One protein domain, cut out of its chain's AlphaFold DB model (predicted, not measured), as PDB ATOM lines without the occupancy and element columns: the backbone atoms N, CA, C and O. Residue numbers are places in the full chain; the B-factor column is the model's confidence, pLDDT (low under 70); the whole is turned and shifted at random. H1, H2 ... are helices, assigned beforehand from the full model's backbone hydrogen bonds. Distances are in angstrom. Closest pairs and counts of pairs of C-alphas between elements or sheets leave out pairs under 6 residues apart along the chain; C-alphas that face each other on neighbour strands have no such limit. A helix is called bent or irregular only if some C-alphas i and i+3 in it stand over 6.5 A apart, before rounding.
ATOM      1  N   VAL A  11      37.811  31.172  48.581       77.94
ATOM      2  CA  VAL A  11      36.439  31.720  48.519       77.94
ATOM      3  C   VAL A  11      36.356  32.991  47.661       77.94
ATOM      4  O   VAL A  11      35.321  33.230  47.042       77.94
ATOM      5  N   LEU A  12      37.421  33.798  47.591       78.81
ATOM      6  CA  LEU A  12      37.442  35.009  46.765       78.81
ATOM      7  C   LEU A  12      37.530  34.668  45.275       78.81
ATOM      8  O   LEU A  12      36.843  35.302  44.477       78.81
ATOM      9  N   ASP A  13      38.285  33.629  44.913       73.81
ATOM     10  CA  ASP A  13      38.350  33.130  43.534       73.81
ATOM     11  C   ASP A  13      36.976  32.654  43.054       73.81
ATOM     12  O   ASP A  13      36.485  33.104  42.016       73.81
ATOM     13  N   HIS A  14      36.294  31.828  43.854       75.19
ATOM     14  CA  HIS A  14      34.946  31.352  43.531       75.19
ATOM     15  C   HIS A  14      33.904  32.477  43.484       75.19
ATOM     16  O   HIS A  14      32.973  32.431  42.676       75.19
ATOM     17  N   LEU A  15      34.048  33.509  44.323       82.56
ATOM     18  CA  LEU A  15      33.182  34.686  44.269       82.56
ATOM     19  C   LEU A  15      33.382  35.454  42.959       82.56
ATOM     20  O   LEU A  15      32.397  35.816  42.317       82.56
ATOM     21  N   VAL A  16      34.630  35.683  42.545       83.75
ATOM     22  CA  VAL A  16      34.935  36.375  41.286       83.75
ATOM     23  C   VAL A  16      34.443  35.570  40.089       83.75
ATOM     24  O   VAL A  16      33.800  36.140  39.210       83.75
ATOM     25  N   GLU A  17      34.647  34.254  40.079       78.44
ATOM     26  CA  GLU A  17      34.103  33.371  39.045       78.44
ATOM     27  C   GLU A  17      32.570  33.476  38.965       78.44
ATOM     28  O   GLU A  17      32.012  33.691  37.887       78.44
ATOM     29  N   THR A  18      31.890  33.419  40.113       83.06
ATOM     30  CA  THR A  18      30.429  33.550  40.198       83.06
ATOM     31  C   THR A  18      29.962  34.907  39.673       83.06
ATOM     32  O   THR A  18      29.024  34.975  38.881       83.06
ATOM     33  N   VAL A  19      30.619  36.004  40.065       89.56
ATOM     34  CA  VAL A  19      30.290  37.354  39.580       89.56
ATOM     35  C   VAL A  19      30.487  37.445  38.070       89.56
ATOM     36  O   VAL A  19      29.646  38.028  37.383       89.56
ATOM     37  N   MET A  20      31.544  36.833  37.533       87.94
ATOM     38  CA  MET A  20      31.781  36.836  36.093       87.94
ATOM     39  C   MET A  20      30.712  36.064  35.319       87.94
ATOM     40  O   MET A  20      30.214  36.557  34.304       87.94
ATOM     41  N   GLN A  21      30.317  34.890  35.812       85.25
ATOM     42  CA  GLN A  21      29.233  34.098  35.227       85.25
ATOM     43  C   GLN A  21      27.899  34.855  35.287       85.25
ATOM     44  O   GLN A  21      27.208  34.970  34.275       85.25
ATOM     45  N   LEU A  22      27.575  35.470  36.430       90.19
ATOM     46  CA  LEU A  22      26.383  36.310  36.580       90.19
ATOM     47  C   LEU A  22      26.396  37.507  35.619       90.19
ATOM     48  O   LEU A  22      25.367  37.828  35.030       90.19
ATOM     49  N   GLY A  23      27.551  38.149  35.420       92.38
ATOM     50  CA  GLY A  23      27.709  39.229  34.445       92.38
ATOM     51  C   GLY A  23      27.432  38.774  33.008       92.38
ATOM     52  O   GLY A  23      26.777  39.491  32.250       92.38
ATOM     53  N   SER A  24      27.869  37.565  32.644       91.62
ATOM     54  CA  SER A  24      27.604  36.966  31.329       91.62
ATOM     55  C   SER A  24      26.113  36.685  31.102       91.62
ATOM     56  O   SER A  24      25.551  37.044  30.060       91.62
ATOM     57  N   GLU A  25      25.439  36.115  32.101       94.44
ATOM     58  CA  GLU A  25      23.997  35.856  32.047       94.44
ATOM     59  C   GLU A  25      23.176  37.157  32.027       94.44
ATOM     60  O   GLU A  25      22.187  37.272  31.290       94.44
ATOM     61  N   LEU A  26      23.614  38.186  32.762       95.81
ATOM     62  CA  LEU A  26      22.996  39.512  32.732       95.81
ATOM     63  C   LEU A  26      23.115  40.150  31.341       95.81
ATOM     64  O   LEU A  26      22.123  40.667  30.824       95.81
ATOM     65  N   TRP A  27      24.291  40.076  30.708       94.88
ATOM     66  CA  TRP A  27      24.478  40.558  29.337       94.88
ATOM     67  C   TRP A  27      23.573  39.822  28.346       94.88
ATOM     68  O   TRP A  27      22.897  40.454  27.536       94.88
ATOM     69  N   THR A  28      23.506  38.493  28.437       96.94
ATOM     70  CA  THR A  28      22.633  37.677  27.582       96.94
ATOM     71  C   THR A  28      21.166  38.067  27.746       96.94
ATOM     72  O   THR A  28      20.446  38.213  26.755       96.94
ATOM     73  N   THR A  29      20.724  38.296  28.984       96.56
ATOM     74  CA  THR A  29      19.363  38.760  29.284       96.56
ATOM     75  C   THR A  29      19.105  40.141  28.689       96.56
ATOM     76  O   THR A  29      18.120  40.316  27.974       96.56
ATOM     77  N   ARG A  30      20.014  41.102  28.904       96.56
ATOM     78  CA  ARG A  30      19.907  42.449  28.328       96.56
ATOM     79  C   ARG A  30      19.816  42.388  26.805       96.56
ATOM     80  O   ARG A  30      18.938  43.012  26.218       96.56
ATOM     81  N   ARG A  31      20.663  41.577  26.165       97.62
ATOM     82  CA  ARG A  31      20.650  41.432  24.709       97.62
ATOM     83  C   ARG A  31      19.339  40.841  24.195       97.62
ATOM     84  O   ARG A  31      18.864  41.237  23.134       97.62
ATOM     85  N   ARG A  32      18.748  39.894  24.928       97.62
ATOM     86  CA  ARG A  32      17.432  39.340  24.588       97.62
ATOM     87  C   ARG A  32      16.315  40.373  24.719       97.62
ATOM     88  O   ARG A  32      15.429  40.347  23.876       97.62
ATOM     89  N   LEU A  33      16.364  41.264  25.711       96.38
ATOM     90  CA  LEU A  33      15.393  42.357  25.846       96.38
ATOM     91  C   LEU A  33      15.481  43.328  24.661       96.38
ATOM     92  O   LEU A  33      14.477  43.552  24.000       96.38
ATOM     93  N   GLU A  34      16.690  43.770  24.298       94.31
ATOM     94  CA  GLU A  34      16.907  44.635  23.123       94.31
ATOM     95  C   GLU A  34      16.388  43.990  21.822       94.31
ATOM     96  O   GLU A  34      15.797  44.644  20.965       94.31
ATOM     97  N   LEU A  35      16.610  42.681  21.653       95.94
ATOM     98  CA  LEU A  35      16.090  41.944  20.500       95.94
ATOM     99  C   LEU A  35      14.570  41.790  20.545       95.94
ATOM    100  O   LEU A  35      13.937  41.854  19.497       95.94
ATOM    101  N   LEU A  36      13.990  41.572  21.726       96.38
ATOM    102  CA  LEU A  36      12.546  41.465  21.897       96.38
ATOM    103  C   LEU A  36      11.860  42.782  21.530       96.38
ATOM    104  O   LEU A  36      10.912  42.754  20.752       96.38
ATOM    105  N   GLU A  37      12.366  43.911  22.027       94.50
ATOM    106  CA  GLU A  37      11.885  45.251  21.668       94.50
ATOM    107  C   GLU A  37      11.941  45.456  20.154       94.50
ATOM    108  O   GLU A  37      10.928  45.781  19.539       94.50
ATOM    109  N   LYS A  38      13.080  45.131  19.531       93.44
ATOM    110  CA  LYS A  38      13.225  45.217  18.076       93.44
ATOM    111  C   LYS A  38      12.226  44.336  17.322       93.44
ATOM    112  O   LYS A  38      11.634  44.786  16.349       93.44
ATOM    113  N   VAL A  39      12.041  43.082  17.737       96.25
ATOM    114  CA  VAL A  39      11.099  42.157  17.086       96.25
ATOM    115  C   VAL A  39       9.660  42.654  17.224       96.25
ATOM    116  O   VAL A  39       8.888  42.545  16.274       96.25
ATOM    117  N   LEU A  40       9.292  43.209  18.381       96.00
ATOM    118  CA  LEU A  40       7.962  43.773  18.612       96.00
ATOM    119  C   LEU A  40       7.727  45.041  17.784       96.00
ATOM    120  O   LEU A  40       6.639  45.197  17.229       96.00
ATOM    121  N   ALA A  41       8.736  45.899  17.654       94.00
ATOM    122  CA  ALA A  41       8.680  47.082  16.805       94.00
ATOM    123  C   ALA A  41       8.598  46.738  15.315       94.00
ATOM    124  O   ALA A  41       7.701  47.217  14.621       94.00
ATOM    125  N   ASP A  42       9.454  45.829  14.833       94.94
ATOM    126  CA  ASP A  42       9.430  45.345  13.447       94.94
ATOM    127  C   ASP A  42       8.072  44.671  13.114       94.94
ATOM    128  O   ASP A  42       7.626  44.691  11.965       94.94
ATOM    129  N   ALA A  43       7.380  44.109  14.116       96.19
ATOM    130  CA  ALA A  43       6.029  43.553  13.998       96.19
ATOM    131  C   ALA A  43       4.892  44.588  14.157       96.19
ATOM    132  O   ALA A  43       3.720  44.226  14.033       96.19
ATOM    133  N   GLY A  44       5.205  45.854  14.451       94.44
ATOM    134  CA  GLY A  44       4.230  46.921  14.703       94.44
ATOM    135  C   GLY A  44       3.435  46.764  16.006       94.44
ATOM    136  O   GLY A  44       2.394  47.400  16.166       94.44
ATOM    137  N   ALA A  45       3.886  45.903  16.922       95.19
ATOM    138  CA  ALA A  45       3.206  45.602  18.182       95.19
ATOM    139  C   ALA A  45       3.577  46.569  19.318       95.19
ATOM    140  O   ALA A  45       2.816  46.702  20.276       95.19
ATOM    141  N   LEU A  46       4.734  47.226  19.222       92.88
ATOM    142  CA  LEU A  46       5.243  48.162  20.221       92.88
ATOM    143  C   LEU A  46       5.971  49.323  19.518       92.88
ATOM    144  O   LEU A  46       6.832  49.047  18.688       92.88
ATOM    145  N   PRO A  47       5.653  50.595  19.811       90.88
ATOM    146  CA  PRO A  47       6.466  51.726  19.357       90.88
ATOM    147  C   PRO A  47       7.909  51.645  19.880       90.88
ATOM    148  O   PRO A  47       8.120  51.223  21.017       90.88
ATOM    149  N   ASP A  48       8.883  52.104  19.088       84.69
ATOM    150  CA  ASP A  48      10.317  52.077  19.442       84.69
ATOM    151  C   ASP A  48      10.638  52.800  20.766       84.69
ATOM    152  O   ASP A  48      11.590  52.447  21.454       84.69
ATOM    153  N   ASP A  49       9.849  53.811  21.133       90.69
ATOM    154  CA  ASP A  49      10.026  54.639  22.331       90.69
ATOM    155  C   ASP A  49       9.131  54.222  23.509       90.69
ATOM    156  O   ASP A  49       9.170  54.845  24.572       90.69
ATOM    157  N   ALA A  50       8.330  53.163  23.356       91.88
ATOM    158  CA  ALA A  50       7.306  52.807  24.333       91.88
ATOM    159  C   ALA A  50       7.879  52.443  25.707       91.88
ATOM    160  O   ALA A  50       7.266  52.770  26.720       91.88
ATOM    161  N   VAL A  51       9.043  51.786  25.750       90.88
ATOM    162  CA  VAL A  51       9.725  51.445  27.008       90.88
ATOM    163  C   VAL A  51      10.224  52.709  27.712       90.88
ATOM    164  O   VAL A  51      10.029  52.850  28.915       90.88
ATOM    165  N   GLU A  52      10.797  53.656  26.968       92.44
ATOM    166  CA  GLU A  52      11.370  54.888  27.528       92.44
ATOM    167  C   GLU A  52      10.303  55.889  27.989       92.44
ATOM    168  O   GLU A  52      10.526  56.674  28.910       92.44
ATOM    169  N   LEU A  53       9.127  55.862  27.359       94.50
ATOM    170  CA  LEU A  53       7.986  56.701  27.726       94.50
ATOM    171  C   LEU A  53       7.056  56.049  28.754       94.50
ATOM    172  O   LEU A  53       6.104  56.691  29.209       94.50
ATOM    173  N   TYR A  54       7.294  54.790  29.121       94.06
ATOM    174  CA  TYR A  54       6.437  54.089  30.062       94.06
ATOM    175  C   TYR A  54       6.518  54.731  31.453       94.06
ATOM    176  O   TYR A  54       7.566  54.763  32.097       94.06
ATOM    177  N   MET A  55       5.375  55.225  31.933       95.31
ATOM    178  CA  MET A  55       5.217  55.724  33.295       95.31
ATOM    179  C   MET A  55       4.339  54.750  34.084       95.31
ATOM    180  O   MET A  55       3.133  54.697  33.829       95.31
ATOM    181  N   PRO A  56       4.908  53.987  35.033       93.56
ATOM    182  CA  PRO A  56       4.124  53.062  35.834       93.56
ATOM    183  C   PRO A  56       3.160  53.823  36.747       93.56
ATOM    184  O   PRO A  56       3.467  54.889  37.290       93.56
ATOM    185  N   SER A  57       1.976  53.253  36.933       97.00
ATOM    186  CA  SER A  57       0.991  53.717  37.904       97.00
ATOM    187  C   SER A  57       1.461  53.483  39.345       97.00
ATOM    188  O   SER A  57       2.365  52.694  39.616       97.00
ATOM    189  N   ALA A  58       0.809  54.146  40.305       96.44
ATOM    190  CA  ALA A  58       1.105  53.949  41.726       96.44
ATOM    191  C   ALA A  58       0.938  52.479  42.168       96.44
ATOM    192  O   ALA A  58       1.744  51.979  42.948       96.44
ATOM    193  N   GLU A  59      -0.066  51.782  41.626       96.25
ATOM    194  CA  GLU A  59      -0.313  50.361  41.897       96.25
ATOM    195  C   GLU A  59       0.798  49.468  41.321       96.25
ATOM    196  O   GLU A  59       1.284  48.558  41.995       96.25
ATOM    197  N   GLU A  60       1.262  49.750  40.100       95.06
ATOM    198  CA  GLU A  60       2.367  49.011  39.477       95.06
ATOM    199  C   GLU A  60       3.682  49.196  40.237       95.06
ATOM    200  O   GLU A  60       4.398  48.214  40.444       95.06
ATOM    201  N   ILE A  61       3.967  50.413  40.710       95.44
ATOM    202  CA  ILE A  61       5.146  50.712  41.536       95.44
ATOM    203  C   ILE A  61       5.112  49.902  42.838       95.44
ATOM    204  O   ILE A  61       6.118  49.298  43.222       95.44
ATOM    205  N   GLU A  62       3.964  49.855  43.521       94.62
ATOM    206  CA  GLU A  62       3.813  49.088  44.761       94.62
ATOM    207  C   GLU A  62       3.993  47.580  44.514       94.62
ATOM    208  O   GLU A  62       4.748  46.901  45.223       94.62
ATOM    209  N   ALA A  63       3.378  47.055  43.452       93.00
ATOM    210  CA  ALA A  63       3.525  45.659  43.053       93.00
ATOM    211  C   ALA A  63       4.968  45.312  42.636       93.00
ATOM    212  O   ALA A  63       5.466  44.215  42.911       93.00
ATOM    213  N   GLU A  64       5.669  46.226  41.965       92.75
ATOM    214  CA  GLU A  64       7.077  46.072  41.611       92.75
ATOM    215  C   GLU A  64       7.973  46.048  42.849       92.75
ATOM    216  O   GLU A  64       8.808  45.148  42.967       92.75
ATOM    217  N   ALA A  65       7.763  46.954  43.805       93.00
ATOM    218  CA  ALA A  65       8.515  46.976  45.056       93.00
ATOM    219  C   ALA A  65       8.394  45.638  45.806       93.00
ATOM    220  O   ALA A  65       9.406  45.050  46.198       93.00
ATOM    221  N   ALA A  66       7.179  45.090  45.910       92.50
ATOM    222  CA  ALA A  66       6.949  43.788  46.535       92.50
ATOM    223  C   ALA A  66       7.685  42.645  45.807       92.50
ATOM    224  O   ALA A  66       8.295  41.777  46.447       92.50
ATOM    225  N   ARG A  67       7.672  42.647  44.465       92.38
ATOM    226  CA  ARG A  67       8.391  41.658  43.642       92.38
ATOM    227  C   ARG A  67       9.904  41.777  43.792       92.38
ATOM    228  O   ARG A  67      10.573  40.754  43.964       92.38
ATOM    229  N   ARG A  68      10.441  42.999  43.771       91.62
ATOM    230  CA  ARG A  68      11.866  43.286  43.975       91.62
ATOM    231  C   ARG A  68      12.324  42.781  45.337       91.62
ATOM    232  O   ARG A  68      13.313  42.059  45.416       91.62
ATOM    233  N   ASP A  69      11.589  43.090  46.398       90.81
ATOM    234  CA  ASP A  69      11.959  42.682  47.753       90.81
ATOM    235  C   ASP A  69      11.929  41.151  47.910       90.81
ATOM    236  O   ASP A  69      12.811  40.561  48.539       90.81
ATOM    237  N   ALA A  70      10.958  40.475  47.286       88.56
ATOM    238  CA  ALA A  70      10.916  39.015  47.234       88.56
ATOM    239  C   ALA A  70      12.094  38.419  46.440       88.56
ATOM    240  O   ALA A  70      12.660  37.401  46.852       88.56
ATOM    241  N   PHE A  71      12.481  39.046  45.326       85.62
ATOM    242  CA  PHE A  71      13.653  38.659  44.541       85.62
ATOM    243  C   PHE A  71      14.943  38.807  45.353       85.62
ATOM    244  O   PHE A  71      15.686  37.837  45.480       85.62
ATOM    245  N   VAL A  72      15.166  39.972  45.970       84.75
ATOM    246  CA  VAL A  72      16.345  40.250  46.804       84.75
ATOM    247  C   VAL A  72      16.446  39.242  47.942       84.75
ATOM    248  O   VAL A  72      17.499  38.638  48.125       84.75
ATOM    249  N   ARG A  73      15.346  38.978  48.663       82.69
ATOM    250  CA  ARG A  73      15.339  37.951  49.714       82.69
ATOM    251  C   ARG A  73      15.740  36.586  49.169       82.69
ATOM    252  O   ARG A  73      16.603  35.942  49.746       82.69
ATOM    253  N   ARG A  74      15.158  36.137  48.055       82.06
ATOM    254  CA  ARG A  74      15.471  34.818  47.486       82.06
ATOM    255  C   ARG A  74      16.931  34.703  47.040       82.06
ATOM    256  O   ARG A  74      17.545  33.673  47.290       82.06
ATOM    257  N   VAL A  75      17.468  35.735  46.393       79.56
ATOM    258  CA  VAL A  75      18.830  35.719  45.835       79.56
ATOM    259  C   VAL A  75      19.885  35.873  46.930       79.56
ATOM    260  O   VAL A  75      20.879  35.156  46.924       79.56
ATOM    261  N   TYR A  76      19.655  36.752  47.909       76.94
ATOM    262  CA  TYR A  76      20.677  37.125  48.892       76.94
ATOM    263  C   TYR A  76      20.483  36.512  50.288       76.94
ATOM    264  O   TYR A  76      21.362  36.661  51.139       76.94
ATOM    265  N   ALA A  77      19.407  35.757  50.552       71.25
ATOM    266  CA  ALA A  77      19.207  35.088  51.847       71.25
ATOM    267  C   ALA A  77      20.326  34.099  52.214       71.25
ATOM    268  O   ALA A  77      20.465  33.746  53.382       71.25
ATOM    269  N   GLY A  78      21.104  33.604  51.245       64.38
ATOM    270  CA  GLY A  78      22.304  32.807  51.520       64.38
ATOM    271  C   GLY A  78      23.399  33.614  52.225       64.38
ATOM    272  O   GLY A  78      23.969  33.137  53.199       64.38
ATOM    273  N   PHE A  79      23.619  34.863  51.804       63.00
ATOM    274  CA  PHE A  79      24.633  35.749  52.383       63.00
ATOM    275  C   PHE A  79      24.241  36.276  53.768       63.00
ATOM    276  O   PHE A  79      25.091  36.400  54.641       63.00
ATOM    277  N   ALA A  80      22.948  36.514  54.012       60.72
ATOM    278  CA  ALA A  80      22.455  36.976  55.315       60.72
ATOM    279  C   ALA A  80      22.562  35.916  56.434       60.72
ATOM    280  O   ALA A  80      22.529  36.262  57.609       60.72
ATOM    281  N   ARG A  81      22.693  34.629  56.081       56.75
ATOM    282  CA  ARG A  81      22.806  33.510  57.034       56.75
ATOM    283  C   ARG A  81      24.235  33.253  57.531       56.75
ATOM    284  O   ARG A  81      24.401  32.484  58.464       56.75
TER     285      ARG A  81
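AT A GLANCE: This is residues 11 to 81 of the 92 residues of an uncharacterized protein of Gammaproteobacteria bacterium (UniProt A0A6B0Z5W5). Two helices make an open, lopsided U: the long H1 is one arm, residues 43 to 57 cross over at one end, and the shorter H2 runs back as the other arm with a gap between it and H1. H2 has a kink near residue 74. The printed part has 71 residues with two named helices, H1 then H2, and no named strand, and its class is all helix. It is only just extended, close to loose, with a radius of gyration of the C-alphas of 17.0 A, and its outline is flat, spanning 49 by 29 by 14 A.

IN THESE COORDINATES: Find C-alpha 11 at (36.439, 31.720, 48.519); from there H1, residues 11 to 42, runs 46.3 A to C-alpha 42 at (9.430, 45.345, 13.447). Read on through residues 43 to 57, which hold no named element, to C-alpha 58 at (1.105, 53.949, 41.726). There H2, residues 58 to 80, begins, and it reaches C-alpha 80 after 30.5 A.

HOW THE PARTS SIT: Compare the C-alphas of H1 and H2 and you will find the two helices apart, with no C-alpha of the one within 8 A of the other. Residues 11 to 36 of H1 stand free, as do residues 57 to 63 and 65 to 81, of which 58 to 63 and 65 to 80 belong to H2. Near residue 74 look for the kink of 42 degrees in H2; H2 is irregular, with C-alphas 75 and 78 lying 7.3 A apart. In H1 every O i to N i+4 pair is within hydrogen-bond range, and in H2 17 of 19 are.

THE WHOLE: Look to Val 11 and Gly 44 for the two C-alphas farthest apart, 49.1 A. The printed part has no cut, and the link from H1 to H2 is long, with 15 residues. In the B-factor column the mean pLDDT of the printed part is 88.8, and residues 78 to 81 are under 70.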